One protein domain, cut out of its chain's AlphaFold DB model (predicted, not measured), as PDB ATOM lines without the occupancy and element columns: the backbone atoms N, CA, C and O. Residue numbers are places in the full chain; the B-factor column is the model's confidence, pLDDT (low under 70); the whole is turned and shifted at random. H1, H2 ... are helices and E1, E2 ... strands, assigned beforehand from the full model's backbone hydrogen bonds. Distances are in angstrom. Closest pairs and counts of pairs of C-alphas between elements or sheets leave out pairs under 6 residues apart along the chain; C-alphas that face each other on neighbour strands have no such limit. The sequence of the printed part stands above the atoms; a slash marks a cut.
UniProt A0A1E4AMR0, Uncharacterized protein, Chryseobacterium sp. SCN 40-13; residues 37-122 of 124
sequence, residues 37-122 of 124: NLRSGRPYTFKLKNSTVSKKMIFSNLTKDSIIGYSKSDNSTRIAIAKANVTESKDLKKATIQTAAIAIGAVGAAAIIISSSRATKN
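What this domain is: This is residues 37 to 122 of the 124 residues of an uncharacterized protein of Chryseobacterium sp. SCN 40-13 (UniProt A0A1E4AMR0). A small compact head with one long helical arm sticking out of it: the head is a single strongly twisted sheet of five strands, folded over where E2 bends sharply, and residues 96 to 120 of H1, with residues 121 and 122 after them, stand free of it. The fold brings the edge strands E4 and E5 together only through their link, and the sheet does not close into a barrel. The printed part has 86 residues, with the order E1 E2 E3 E4 E5 H1 along the chain; across the antiparallel sheet the order is E4 E3 E2 E1 E5. The class is mixed, helices and strands. The whole is extended, with a radius of gyration of the C-alphas of 20.3 A and spans of 69 by 29 by 20 A, and the arm makes the length.

Where its parts are: The sheet holds E1, residues 43 to 48, from C-alpha 43 at (201.971, 144.195, 162.546) over 16.0 A; E2, residues 54 to 62, the longest strand, 18.6 A; E3, residues 66 to 70; E4, residues 78 to 82; and E5, residues 86 to 91, 14.0 A. H1, residues 92 to 120, is 43.1 A long, from C-alpha 92 at (203.624, 146.697, 157.492) to C-alpha 120 at (228.436, 148.721, 122.361).

How they stand to each other: E2 bends by 84 degrees at residue 58, and its pairing is staggered: residues 54 to 58 pair with E1 and residues 58 to 62 with E3. E1 and E2 are a hairpin, with N 46 and O 55 at 2.8 A. E2 and E3 are a hairpin, with N 58 and O 70 at 2.8 A. E3 and E4 are a hairpin, antiparallel at 156 degrees, with N 67 and O 81 at 2.8 A; together E1 to E4 form a meander, each strand the antiparallel neighbour of the one before. E5 is the antiparallel neighbour of E1, at 158 degrees, with N 90 and O 45 at 2.8 A. E1 is apart from E3 and E4, and E3 is apart from E5. H1 only grazes the sheet, with residues 92 to 95; its closest C-alphas to E1 are those of Tyr 44 and Leu 92, 5.4 A apart. In H1 every O i to N i+4 pair is within hydrogen-bond range.

The domain as a whole: The two C-alphas farthest apart, those of Lys 64 and Asn 122, are 69.5 A apart. Without the free stretch, 59 residues span 29 by 27 by 21 A, with a radius of gyration of 10.6 A. The printed part has no cut, and no link is long. The mean pLDDT of the printed part is 75.5, and residues 93 to 122 are under 70.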
ATOM      1  N   ASN A  37     189.529 144.079 157.110       78.56
ATOM      2  CA  ASN A  37     190.725 143.474 156.511       78.56
ATOM      3  C   ASN A  37     191.891 143.268 157.501       78.56
ATOM      4  O   ASN A  37     192.972 142.828 157.100       78.56
ATOM      5  N   LEU A  38     191.714 143.597 158.787       84.12
ATOM      6  CA  LEU A  38     192.752 143.393 159.796       84.12
ATOM      7  C   LEU A  38     192.870 141.912 160.168       84.12
ATOM      8  O   LEU A  38     191.904 141.270 160.575       84.12
ATOM      9  N   ARG A  39     194.085 141.368 160.069       85.81
ATOM     10  CA  ARG A  39     194.379 139.965 160.388       85.81
ATOM     11  C   ARG A  39     195.134 139.854 161.701       85.81
ATOM     12  O   ARG A  39     196.184 140.477 161.859       85.81
ATOM     13  N   SER A  40     194.618 139.043 162.623       87.56
ATOM     14  CA  SER A  40     195.245 138.827 163.933       87.56
ATOM     15  C   SER A  40     196.698 138.350 163.799       87.56
ATOM     16  O   SER A  40     197.045 137.619 162.868       87.56
ATOM     17  N   GLY A  41     197.568 138.813 164.697       85.06
ATOM     18  CA  GLY A  41     198.998 138.495 164.722       85.06
ATOM     19  C   GLY A  41     199.839 139.218 163.663       85.06
ATOM     20  O   GLY A  41     201.036 138.945 163.534       85.06
ATOM     21  N   ARG A  42     199.263 140.140 162.879       86.38
ATOM     22  CA  ARG A  42     200.015 140.948 161.906       86.38
ATOM     23  C   ARG A  42     200.376 142.329 162.471       86.38
ATOM     24  O   ARG A  42     199.574 142.928 163.188       86.38
ATOM     25  N   PRO A  43     201.577 142.850 162.156       88.25
ATOM     26  CA  PRO A  43     201.971 144.195 162.546       88.25
ATOM     27  C   PRO A  43     201.322 145.238 161.628       88.25
ATOM     28  O   PRO A  43     201.474 145.187 160.406       88.25
ATOM     29  N   TYR A  44     200.662 146.220 162.231       88.25
ATOM     30  CA  TYR A  44     200.046 147.350 161.543       88.25
ATOM     31  C   TYR A  44     200.550 148.675 162.110       88.25
ATOM     32  O   TYR A  44     200.945 148.772 163.276       88.25
ATOM     33  N   THR A  45     200.492 149.704 161.272       89.31
ATOM     34  CA  THR A  45     200.660 151.099 161.672       89.31
ATOM     35  C   THR A  45     199.322 151.812 161.535       89.31
ATOM     36  O   THR A  45     198.742 151.837 160.452       89.31
ATOM     37  N   PHE A  46     198.845 152.396 162.628       88.44
ATOM     38  CA  PHE A  46     197.604 153.158 162.693       88.44
ATOM     39  C   PHE A  46     197.916 154.649 162.773       88.44
ATOM     40  O   PHE A  46     198.631 155.093 163.675       88.44
ATOM     41  N   LYS A  47     197.382 155.427 161.834       87.69
ATOM     42  CA  LYS A  47     197.453 156.888 161.874       87.69
ATOM     43  C   LYS A  47     196.292 157.407 162.709       87.69
ATOM     44  O   LYS A  47     195.136 157.094 162.416       87.69
ATOM     45  N   LEU A  48     196.607 158.167 163.751       88.19
ATOM     46  CA  LEU A  48     195.603 158.711 164.656       88.19
ATOM     47  C   LEU A  48     195.065 160.048 164.136       88.19
ATOM     48  O   LEU A  48     195.781 160.805 163.474       88.19
ATOM     49  N   LYS A  49     193.810 160.356 164.459       82.81
ATOM     50  CA  LYS A  49     193.215 161.664 164.189       82.81
ATOM     51  C   LYS A  49     193.955 162.706 165.031       82.81
ATOM     52  O   LYS A  49     194.263 162.474 166.196       82.81
ATOM     53  N   ASN A  50     194.281 163.847 164.426       81.88
ATOM     54  CA  ASN A  50     195.002 164.955 165.068       81.88
ATOM     55  C   ASN A  50     196.418 164.616 165.579       81.88
ATOM     56  O   ASN A  50     196.964 165.363 166.386       81.88
ATOM     57  N   SER A  51     197.036 163.522 165.119       78.81
ATOM     58  CA  SER A  51     198.431 163.214 165.441       78.81
ATOM     59  C   SER A  51     199.260 163.018 164.180       78.81
ATOM     60  O   SER A  51     198.892 162.266 163.278       78.81
ATOM     61  N   THR A  52     200.424 163.659 164.144       77.81
ATOM     62  CA  THR A  52     201.457 163.402 163.131       77.81
ATOM     63  C   THR A  52     202.147 162.057 163.379       77.81
ATOM     64  O   THR A  52     202.720 161.460 162.468       77.81
ATOM     65  N   VAL A  53     202.074 161.549 164.613       80.81
ATOM     66  CA  VAL A  53     202.727 160.308 165.021       80.81
ATOM     67  C   VAL A  53     201.802 159.130 164.747       80.81
ATOM     68  O   VAL A  53     200.665 159.069 165.214       80.81
ATOM     69  N   SER A  54     202.311 158.155 163.999       86.12
ATOM     70  CA  SER A  54     201.599 156.901 163.764       86.12
ATOM     71  C   SER A  54     201.933 155.876 164.847       86.12
ATOM     72  O   SER A  54     203.078 155.764 165.285       86.12
ATOM     73  N   LYS A  55     200.942 155.092 165.271       86.50
ATOM     74  CA  LYS A  55     201.103 154.066 166.304       86.50
ATOM     75  C   LYS A  55     201.277 152.692 165.664       86.50
ATOM     76  O   LYS A  55     200.390 152.216 164.962       86.50
ATOM     77  N   LYS A  56     202.407 152.037 165.924       89.94
ATOM     78  CA  LYS A  56     202.663 150.657 165.491       89.94
ATOM     79  C   LYS A  56     202.234 149.670 166.573       89.94
ATOM     80  O   LYS A  56     202.587 149.855 167.736       89.94
ATOM     81  N   MET A  57     201.514 148.620 166.185       91.19
ATOM     82  CA  MET A  57     201.182 147.501 167.070       91.19
ATOM     83  C   MET A  57     200.869 146.229 166.279       91.19
ATOM     84  O   MET A  57     200.541 146.279 165.093       91.19
ATOM     85  N   ILE A  58     200.952 145.080 166.938       91.69
ATOM     86  CA  ILE A  58     200.476 143.804 166.407       91.69
ATOM     87  C   ILE A  58     198.985 143.719 166.690       91.69
ATOM     88  O   ILE A  58     198.572 143.735 167.846       91.69
ATOM     89  N   PHE A  59     198.180 143.667 165.636       92.31
ATOM     90  CA  PHE A  59     196.735 143.583 165.771       92.31
ATOM     91  C   PHE A  59     196.328 142.229 166.361       92.31
ATOM     92  O   PHE A  59     196.849 141.192 165.953       92.31
ATOM     93  N   SER A  60     195.384 142.244 167.300       91.06
ATOM     94  CA  SER A  60     194.836 141.042 167.928       91.06
ATOM     95  C   SER A  60     193.359 140.871 167.590       91.06
ATOM     96  O   SER A  60     192.999 139.899 166.924       91.06
ATOM     97  N   ASN A  61     192.515 141.826 167.991       89.94
ATOM     98  CA  ASN A  61     191.073 141.769 167.766       89.94
ATOM     99  C   ASN A  61     190.437 143.166 167.686       89.94
ATOM    100  O   ASN A  61     191.012 144.172 168.111       89.94
ATOM    101  N   LEU A  62     189.212 143.215 167.166       89.88
ATOM    102  CA  LEU A  62     188.343 144.390 167.223       89.88
ATOM    103  C   LEU A  62     187.309 144.205 168.333       89.88
ATOM    104  O   LEU A  62     186.772 143.112 168.509       89.88
ATOM    105  N   THR A  63     187.017 145.273 169.067       87.69
ATOM    106  CA  THR A  63     185.830 145.377 169.928       87.69
ATOM    107  C   THR A  63     184.798 146.283 169.258       87.69
ATOM    108  O   THR A  63     185.001 146.690 168.113       87.69
ATOM    109  N   LYS A  64     183.682 146.608 169.928       86.44
ATOM    110  CA  LYS A  64     182.673 147.540 169.396       86.44
ATOM    111  C   LYS A  64     183.309 148.884 169.016       86.44
ATOM    112  O   LYS A  64     183.245 149.278 167.850       86.44
ATOM    113  N   ASP A  65     184.066 149.465 169.943       87.38
ATOM    114  CA  ASP A  65     184.556 150.845 169.828       87.38
ATOM    115  C   ASP A  65     186.078 150.959 169.652       87.38
ATOM    116  O   ASP A  65     186.581 152.023 169.288       87.38
ATOM    117  N   SER A  66     186.827 149.866 169.846       90.12
ATOM    118  CA  SER A  66     188.294 149.900 169.894       90.12
ATOM    119  C   SER A  66     188.962 148.811 169.055       90.12
ATOM    120  O   SER A  66     188.403 147.756 168.762       90.12
ATOM    121  N   ILE A  67     190.206 149.085 168.681       90.69
ATOM    122  CA  ILE A  67     191.155 148.168 168.063       90.69
ATOM    123  C   ILE A  67     192.145 147.756 169.143       90.69
ATOM    124  O   ILE A  67     192.761 148.611 169.782       90.69
ATOM    125  N   ILE A  68     192.289 146.453 169.349       92.75
ATOM    126  CA  ILE A  68     193.152 145.891 170.379       92.75
ATOM    127  C   ILE A  68     194.358 145.235 169.722       92.75
ATOM    128  O   ILE A  68     194.254 144.533 168.711       92.75
ATOM    129  N   GLY A  69     195.520 145.459 170.317       92.88
ATOM    130  CA  GLY A  69     196.758 144.840 169.889       92.88
ATOM    131  C   GLY A  69     197.827 144.890 170.959       92.88
ATOM    132  O   GLY A  69     197.556 145.209 172.117       92.88
ATOM    133  N   TYR A  70     199.050 144.589 170.544       92.81
ATOM    134  CA  TYR A  70     200.207 144.505 171.423       92.81
ATOM    135  C   TYR A  70     201.391 145.297 170.869       92.81
ATOM    136  O   TYR A  70     201.597 145.363 169.656       92.81
ATOM    137  N   SER A  71     202.181 145.911 171.752       86.56
ATOM    138  CA  SER A  71     203.385 146.671 171.375       86.56
ATOM    139  C   SER A  71     204.438 145.793 170.687       86.56
ATOM    140  O   SER A  71     205.143 146.244 169.781       86.56
ATOM    141  N   LYS A  72     204.522 144.532 171.114       83.31
ATOM    142  CA  LYS A  72     205.523 143.537 170.739       83.31
ATOM    143  C   LYS A  72     204.869 142.163 170.575       83.31
ATOM    144  O   LYS A  72     203.747 141.932 171.020       83.31
ATOM    145  N   SER A  73     205.586 141.253 169.915       78.44
ATOM    146  CA  SER A  73     205.105 139.892 169.615       78.44
ATOM    147  C   SER A  73     205.045 138.969 170.830       78.44
ATOM    148  O   SER A  73     204.452 137.902 170.742       78.44
ATOM    149  N   ASP A  74     205.653 139.377 171.941       82.31
ATOM    150  CA  ASP A  74     205.611 138.695 173.237       82.31
ATOM    151  C   ASP A  74     204.308 138.977 174.012       82.31
ATOM    152  O   ASP A  74     204.146 138.511 175.134       82.31
ATOM    153  N   ASN A  75     203.381 139.753 173.431       78.25
ATOM    154  CA  ASN A  75     202.141 140.206 174.063       78.25
ATOM    155  C   ASN A  75     202.350 140.993 175.373       78.25
ATOM    156  O   ASN A  75     201.414 141.154 176.155       78.25
ATOM    157  N   SER A  76     203.553 141.534 175.597       78.06
ATOM    158  CA  SER A  76     203.958 142.153 176.868       78.06
ATOM    159  C   SER A  76     203.191 143.427 177.226       78.06
ATOM    160  O   SER A  76     203.005 143.730 178.401       78.06
ATOM    161  N   THR A  77     202.736 144.201 176.238       89.19
ATOM    162  CA  THR A  77     201.968 145.429 176.489       89.19
ATOM    163  C   THR A  77     200.751 145.493 175.589       89.19
ATOM    164  O   THR A  77     200.883 145.648 174.373       89.19
ATOM    165  N   ARG A  78     199.563 145.423 176.192       89.31
ATOM    166  CA  ARG A  78     198.296 145.615 175.485       89.31
ATOM    167  C   ARG A  78     198.104 147.090 175.137       89.31
ATOM    168  O   ARG A  78     198.244 147.965 175.985       89.31
ATOM    169  N   ILE A  79     197.746 147.354 173.889       90.50
ATOM    170  CA  ILE A  79     197.423 148.676 173.360       90.50
ATOM    171  C   ILE A  79     195.974 148.638 172.882       90.50
ATOM    172  O   ILE A  79     195.577 147.739 172.141       90.50
ATOM    173  N   ALA A  80     195.186 149.622 173.305       90.88
ATOM    174  CA  ALA A  80     193.827 149.834 172.834       90.88
ATOM    175  C   ALA A  80     193.740 151.209 172.168       90.88
ATOM    176  O   ALA A  80     194.152 152.210 172.750       90.88
ATOM    177  N   ILE A  81     193.215 151.252 170.946       89.69
ATOM    178  CA  ILE A  81     193.026 152.486 170.177       89.69
ATOM    179  C   ILE A  81     191.547 152.601 169.826       89.69
ATOM    180  O   ILE A  81     190.976 151.657 169.288       89.69
ATOM    181  N   ALA A  82     190.919 153.743 170.099       90.06
ATOM    182  CA  ALA A  82     189.533 153.976 169.698       90.06
ATOM    183  C   ALA A  82     189.416 154.023 168.166       90.06
ATOM    184  O   ALA A  82     190.153 154.768 167.518       90.06
ATOM    185  N   LYS A  83     188.465 153.285 167.585       87.38
ATOM    186  CA  LYS A  83     188.222 153.244 166.130       87.38
ATOM    187  C   LYS A  83     187.957 154.630 165.550       87.38
ATOM    188  O   LYS A  83     188.502 154.972 164.508       87.38
ATOM    189  N   ALA A  84     187.184 155.446 166.270       85.06
ATOM    190  CA  ALA A  84     186.864 156.823 165.891       85.06
ATOM    191  C   ALA A  84     188.099 157.739 165.806       85.06
ATOM    192  O   ALA A  84     188.059 158.789 165.166       85.06
ATOM    193  N   ASN A  85     189.197 157.346 166.457       86.56
ATOM    194  CA  ASN A  85     190.454 158.078 166.450       86.56
ATOM    195  C   ASN A  85     191.444 157.540 165.405       86.56
ATOM    196  O   ASN A  85     192.574 158.006 165.352       86.56
ATOM    197  N   VAL A  86     191.073 156.553 164.589       85.00
ATOM    198  CA  VAL A  86     191.950 156.018 163.542       85.00
ATOM    199  C   VAL A  86     191.496 156.541 162.192       85.00
ATOM    200  O   VAL A  86     190.373 156.293 161.758       85.00
ATOM    201  N   THR A  87     192.401 157.227 161.506       82.62
ATOM    202  CA  THR A  87     192.166 157.751 160.156       82.62
ATOM    203  C   THR A  87     192.607 156.750 159.092       82.62
ATOM    204  O   THR A  87     191.984 156.650 158.043       82.62
ATOM    205  N   GLU A  88     193.670 155.989 159.361       80.44
ATOM    206  CA  GLU A  88     194.256 155.053 158.397       80.44
ATOM    207  C   GLU A  88     194.899 153.865 159.120       80.44
ATOM    208  O   GLU A  88     195.504 154.027 160.185       80.44
ATOM    209  N   SER A  89     194.809 152.674 158.525       83.00
ATOM    210  CA  SER A  89     195.551 151.484 158.949       83.00
ATOM    211  C   SER A  89     196.404 150.941 157.804       83.00
ATOM    212  O   SER A  89     195.878 150.619 156.739       83.00
ATOM    213  N   LYS A  90     197.709 150.782 158.031       83.31
ATOM    214  CA  LYS A  90     198.665 150.283 157.036       83.31
ATOM    215  C   LYS A  90     199.292 148.967 157.485       83.31
ATOM    216  O   LYS A  90     199.897 148.899 158.555       83.31
ATOM    217  N   ASP A  91     199.176 147.933 156.651       82.00
ATOM    218  CA  ASP A  91     199.861 146.650 156.856       82.00
ATOM    219  C   ASP A  91     201.361 146.812 156.579       82.00
ATOM    220  O   ASP A  91     201.779 147.166 155.470       82.00
ATOM    221  N   LEU A  92     202.179 146.545 157.597       75.81
ATOM    222  CA  LEU A  92     203.624 146.697 157.492       75.81
ATOM    223  C   LEU A  92     204.277 145.600 156.650       75.81
ATOM    224  O   LEU A  92     205.236 145.891 155.943       75.81
ATOM    225  N   LYS A  93     203.758 144.366 156.656       69.75
ATOM    226  CA  LYS A  93     204.325 143.291 155.826       69.75
ATOM    227  C   LYS A  93     204.112 143.579 154.344       69.75
ATOM    228  O   LYS A  93     205.034 143.406 153.552       69.75
ATOM    229  N   LYS A  94     202.924 144.068 153.976       64.62
ATOM    230  CA  LYS A  94     202.616 144.433 152.584       64.62
ATOM    231  C   LYS A  94     203.487 145.595 152.103       64.62
ATOM    232  O   LYS A  94     204.012 145.538 150.996       64.62
ATOM    233  N   ALA A  95     203.692 146.604 152.951       60.44
ATOM    234  CA  ALA A  95     204.551 147.742 152.636       60.44
ATOM    235  C   ALA A  95     206.019 147.329 152.423       60.44
ATOM    236  O   ALA A  95     206.625 147.735 151.437       60.44
ATOM    237  N   THR A  96     206.575 146.478 153.295       59.12
ATOM    238  CA  THR A  96     207.962 146.001 153.163       59.12
ATOM    239  C   THR A  96     208.179 145.190 151.887       59.12
ATOM    240  O   THR A  96     209.161 145.420 151.185       59.12
ATOM    241  N   ILE A  97     207.262 144.275 151.556       56.09
ATOM    242  CA  ILE A  97     207.363 143.458 150.337       56.09
ATOM    243  C   ILE A  97     207.328 144.346 149.085       56.09
ATOM    244  O   ILE A  97     208.109 144.139 148.159       56.09
ATOM    245  N   GLN A  98     206.474 145.373 149.070       57.16
ATOM    246  CA  GLN A  98     206.395 146.314 147.952       57.16
ATOM    247  C   GLN A  98     207.679 147.135 147.788       57.16
ATOM    248  O   GLN A  98     208.190 147.242 146.677       57.16
ATOM    249  N   THR A  99     208.237 147.676 148.874       52.19
ATOM    250  CA  THR A  99     209.500 148.427 148.811       52.19
ATOM    251  C   THR A  99     210.655 147.553 148.321       52.19
ATOM    252  O   THR A  99     211.440 147.993 147.483       52.19
ATOM    253  N   ALA A 100     210.736 146.305 148.789       38.38
ATOM    254  CA  ALA A 100     211.767 145.370 148.348       38.38
ATOM    255  C   ALA A 100     211.656 145.048 146.848       38.38
ATOM    256  O   ALA A 100     212.663 145.061 146.142       38.38
ATOM    257  N   ALA A 101     210.441 144.827 146.337       45.59
ATOM    258  CA  ALA A 101     210.219 144.547 144.917       45.59
ATOM    259  C   ALA A 101     210.637 145.720 144.010       45.59
ATOM    260  O   ALA A 101     211.284 145.507 142.986       45.59
ATOM    261  N   ILE A 102     210.323 146.958 144.410       53.12
ATOM    262  CA  ILE A 102     210.714 148.171 143.671       53.12
ATOM    263  C   ILE A 102     212.242 148.309 143.629       53.12
ATOM    264  O   ILE A 102     212.806 148.586 142.570       53.12
ATOM    265  N   ALA A 103     212.920 148.076 144.757       44.38
ATOM    266  CA  ALA A 103     214.377 148.151 144.828       44.38
ATOM    267  C   ALA A 103     215.060 147.109 143.923       44.38
ATOM    268  O   ALA A 103     215.986 147.447 143.190       44.38
ATOM    269  N   ILE A 104     214.573 145.863 143.917       55.47
ATOM    270  CA  ILE A 104     215.111 144.797 143.055       55.47
ATOM    271  C   ILE A 104     214.905 145.138 141.570       55.47
ATOM    272  O   ILE A 104     215.836 144.998 140.776       55.47
ATOM    273  N   GLY A 105     213.724 145.642 141.196       49.28
ATOM    274  CA  GLY A 105     213.440 146.060 139.819       49.28
ATOM    275  C   GLY A 105     214.355 147.187 139.328       49.28
ATOM    276  O   GLY A 105     214.872 147.120 138.213       49.28
ATOM    277  N   ALA A 106     214.618 148.189 140.174       54.81
ATOM    278  CA  ALA A 106     215.489 149.314 139.829       54.81
ATOM    279  C   ALA A 106     216.954 148.890 139.612       54.81
ATOM    280  O   ALA A 106     217.582 149.306 138.636       54.81
ATOM    281  N   VAL A 107     217.495 148.026 140.479       51.28
ATOM    282  CA  VAL A 107     218.876 147.526 140.348       51.28
ATOM    283  C   VAL A 107     219.025 146.613 139.126       51.28
ATOM    284  O   VAL A 107     220.005 146.730 138.390       51.28
ATOM    285  N   GLY A 108     218.035 145.755 138.859       54.12
ATOM    286  CA  GLY A 108     218.015 144.910 137.664       54.12
ATOM    287  C   GLY A 108     218.034 145.723 136.365       54.12
ATOM    288  O   GLY A 108     218.827 145.435 135.470       54.12
ATOM    289  N   ALA A 109     217.234 146.792 136.282       57.62
ATOM    290  CA  ALA A 109     217.216 147.678 135.117       57.62
ATOM    291  C   ALA A 109     218.568 148.383 134.892       57.62
ATOM    292  O   ALA A 109     219.068 148.418 133.768       57.62
ATOM    293  N   ALA A 110     219.204 148.888 135.955       57.03
ATOM    294  CA  ALA A 110     220.512 149.536 135.855       57.03
ATOM    295  C   ALA A 110     221.616 148.569 135.384       57.03
ATOM    296  O   ALA A 110     222.444 148.937 134.551       57.03
ATOM    297  N   ALA A 111     221.609 147.318 135.856       57.19
ATOM    298  CA  ALA A 111     222.568 146.298 135.430       57.19
ATOM    299  C   ALA A 111     222.426 145.935 133.939       57.19
ATOM    300  O   ALA A 111     223.439 145.738 133.259       57.19
ATOM    301  N   ILE A 112     221.196 145.905 133.415       59.97
ATOM    302  CA  ILE A 112     220.924 145.695 131.984       59.97
ATOM    303  C   ILE A 112     221.467 146.875 131.166       59.97
ATOM    304  O   ILE A 112     222.216 146.660 130.213       59.97
ATOM    305  N   ILE A 113     221.172 148.117 131.573       61.09
ATOM    306  CA  ILE A 113     221.652 149.334 130.892       61.09
ATOM    307  C   ILE A 113     223.184 149.380 130.872       61.09
ATOM    308  O   ILE A 113     223.790 149.592 129.818       61.09
ATOM    309  N   ILE A 114     223.829 149.123 132.010       60.66
ATOM    310  CA  ILE A 114     225.291 149.124 132.111       60.66
ATOM    311  C   ILE A 114     225.881 148.045 131.204       60.66
ATOM    312  O   ILE A 114     226.756 148.367 130.408       60.66
ATOM    313  N   SER A 115     225.393 146.804 131.277       55.50
ATOM    314  CA  SER A 115     225.878 145.692 130.444       55.50
ATOM    315  C   SER A 115     225.716 145.981 128.950       55.50
ATOM    316  O   SER A 115     226.660 145.787 128.186       55.50
ATOM    317  N   SER A 116     224.570 146.538 128.544       56.62
ATOM    318  CA  SER A 116     224.340 146.955 127.155       56.62
ATOM    319  C   SER A 116     225.274 148.086 126.708       56.62
ATOM    320  O   SER A 116     225.789 148.047 125.598       56.62
ATOM    321  N   SER A 117     225.599 149.035 127.592       57.94
ATOM    322  CA  SER A 117     226.530 150.131 127.288       57.94
ATOM    323  C   SER A 117     227.978 149.657 127.130       57.94
ATOM    324  O   SER A 117     228.752 150.275 126.400       57.94
ATOM    325  N   ARG A 118     228.373 148.572 127.817       57.72
ATOM    326  CA  ARG A 118     229.717 147.980 127.664       57.72
ATOM    327  C   ARG A 118     229.820 147.149 126.389       57.72
ATOM    328  O   ARG A 118     230.865 147.183 125.753       57.72
ATOM    329  N   ALA A 119     228.740 146.465 126.005       55.84
ATOM    330  CA  ALA A 119     228.677 145.699 124.763       55.84
ATOM    331  C   ALA A 119     228.888 146.592 123.528       55.84
ATOM    332  O   ALA A 119     229.686 146.252 122.668       55.84
ATOM    333  N   THR A 120     228.280 147.783 123.490       53.62
ATOM    334  CA  THR A 120     228.436 148.721 122.361       53.62
ATOM    335  C   THR A 120     229.830 149.356 122.270       53.62
ATOM    336  O   THR A 120     230.230 149.815 121.207       53.62
ATOM    337  N   LYS A 121     230.589 149.409 123.373       52.88
ATOM    338  CA  LYS A 121     231.926 150.031 123.401       52.88
ATOM    339  C   LYS A 121     233.047 149.136 122.867       52.88
ATOM    340  O   LYS A 121     234.137 149.652 122.660       52.88
ATOM    341  N   ASN A 122     232.806 147.838 122.691       52.66
ATOM    342  CA  ASN A 122     233.832 146.872 122.285       52.66
ATOM    343  C   ASN A 122     233.828 146.562 120.773       52.66
ATOM    344  O   ASN A 122     234.603 145.724 120.329       52.66
TER     345      ASN A 122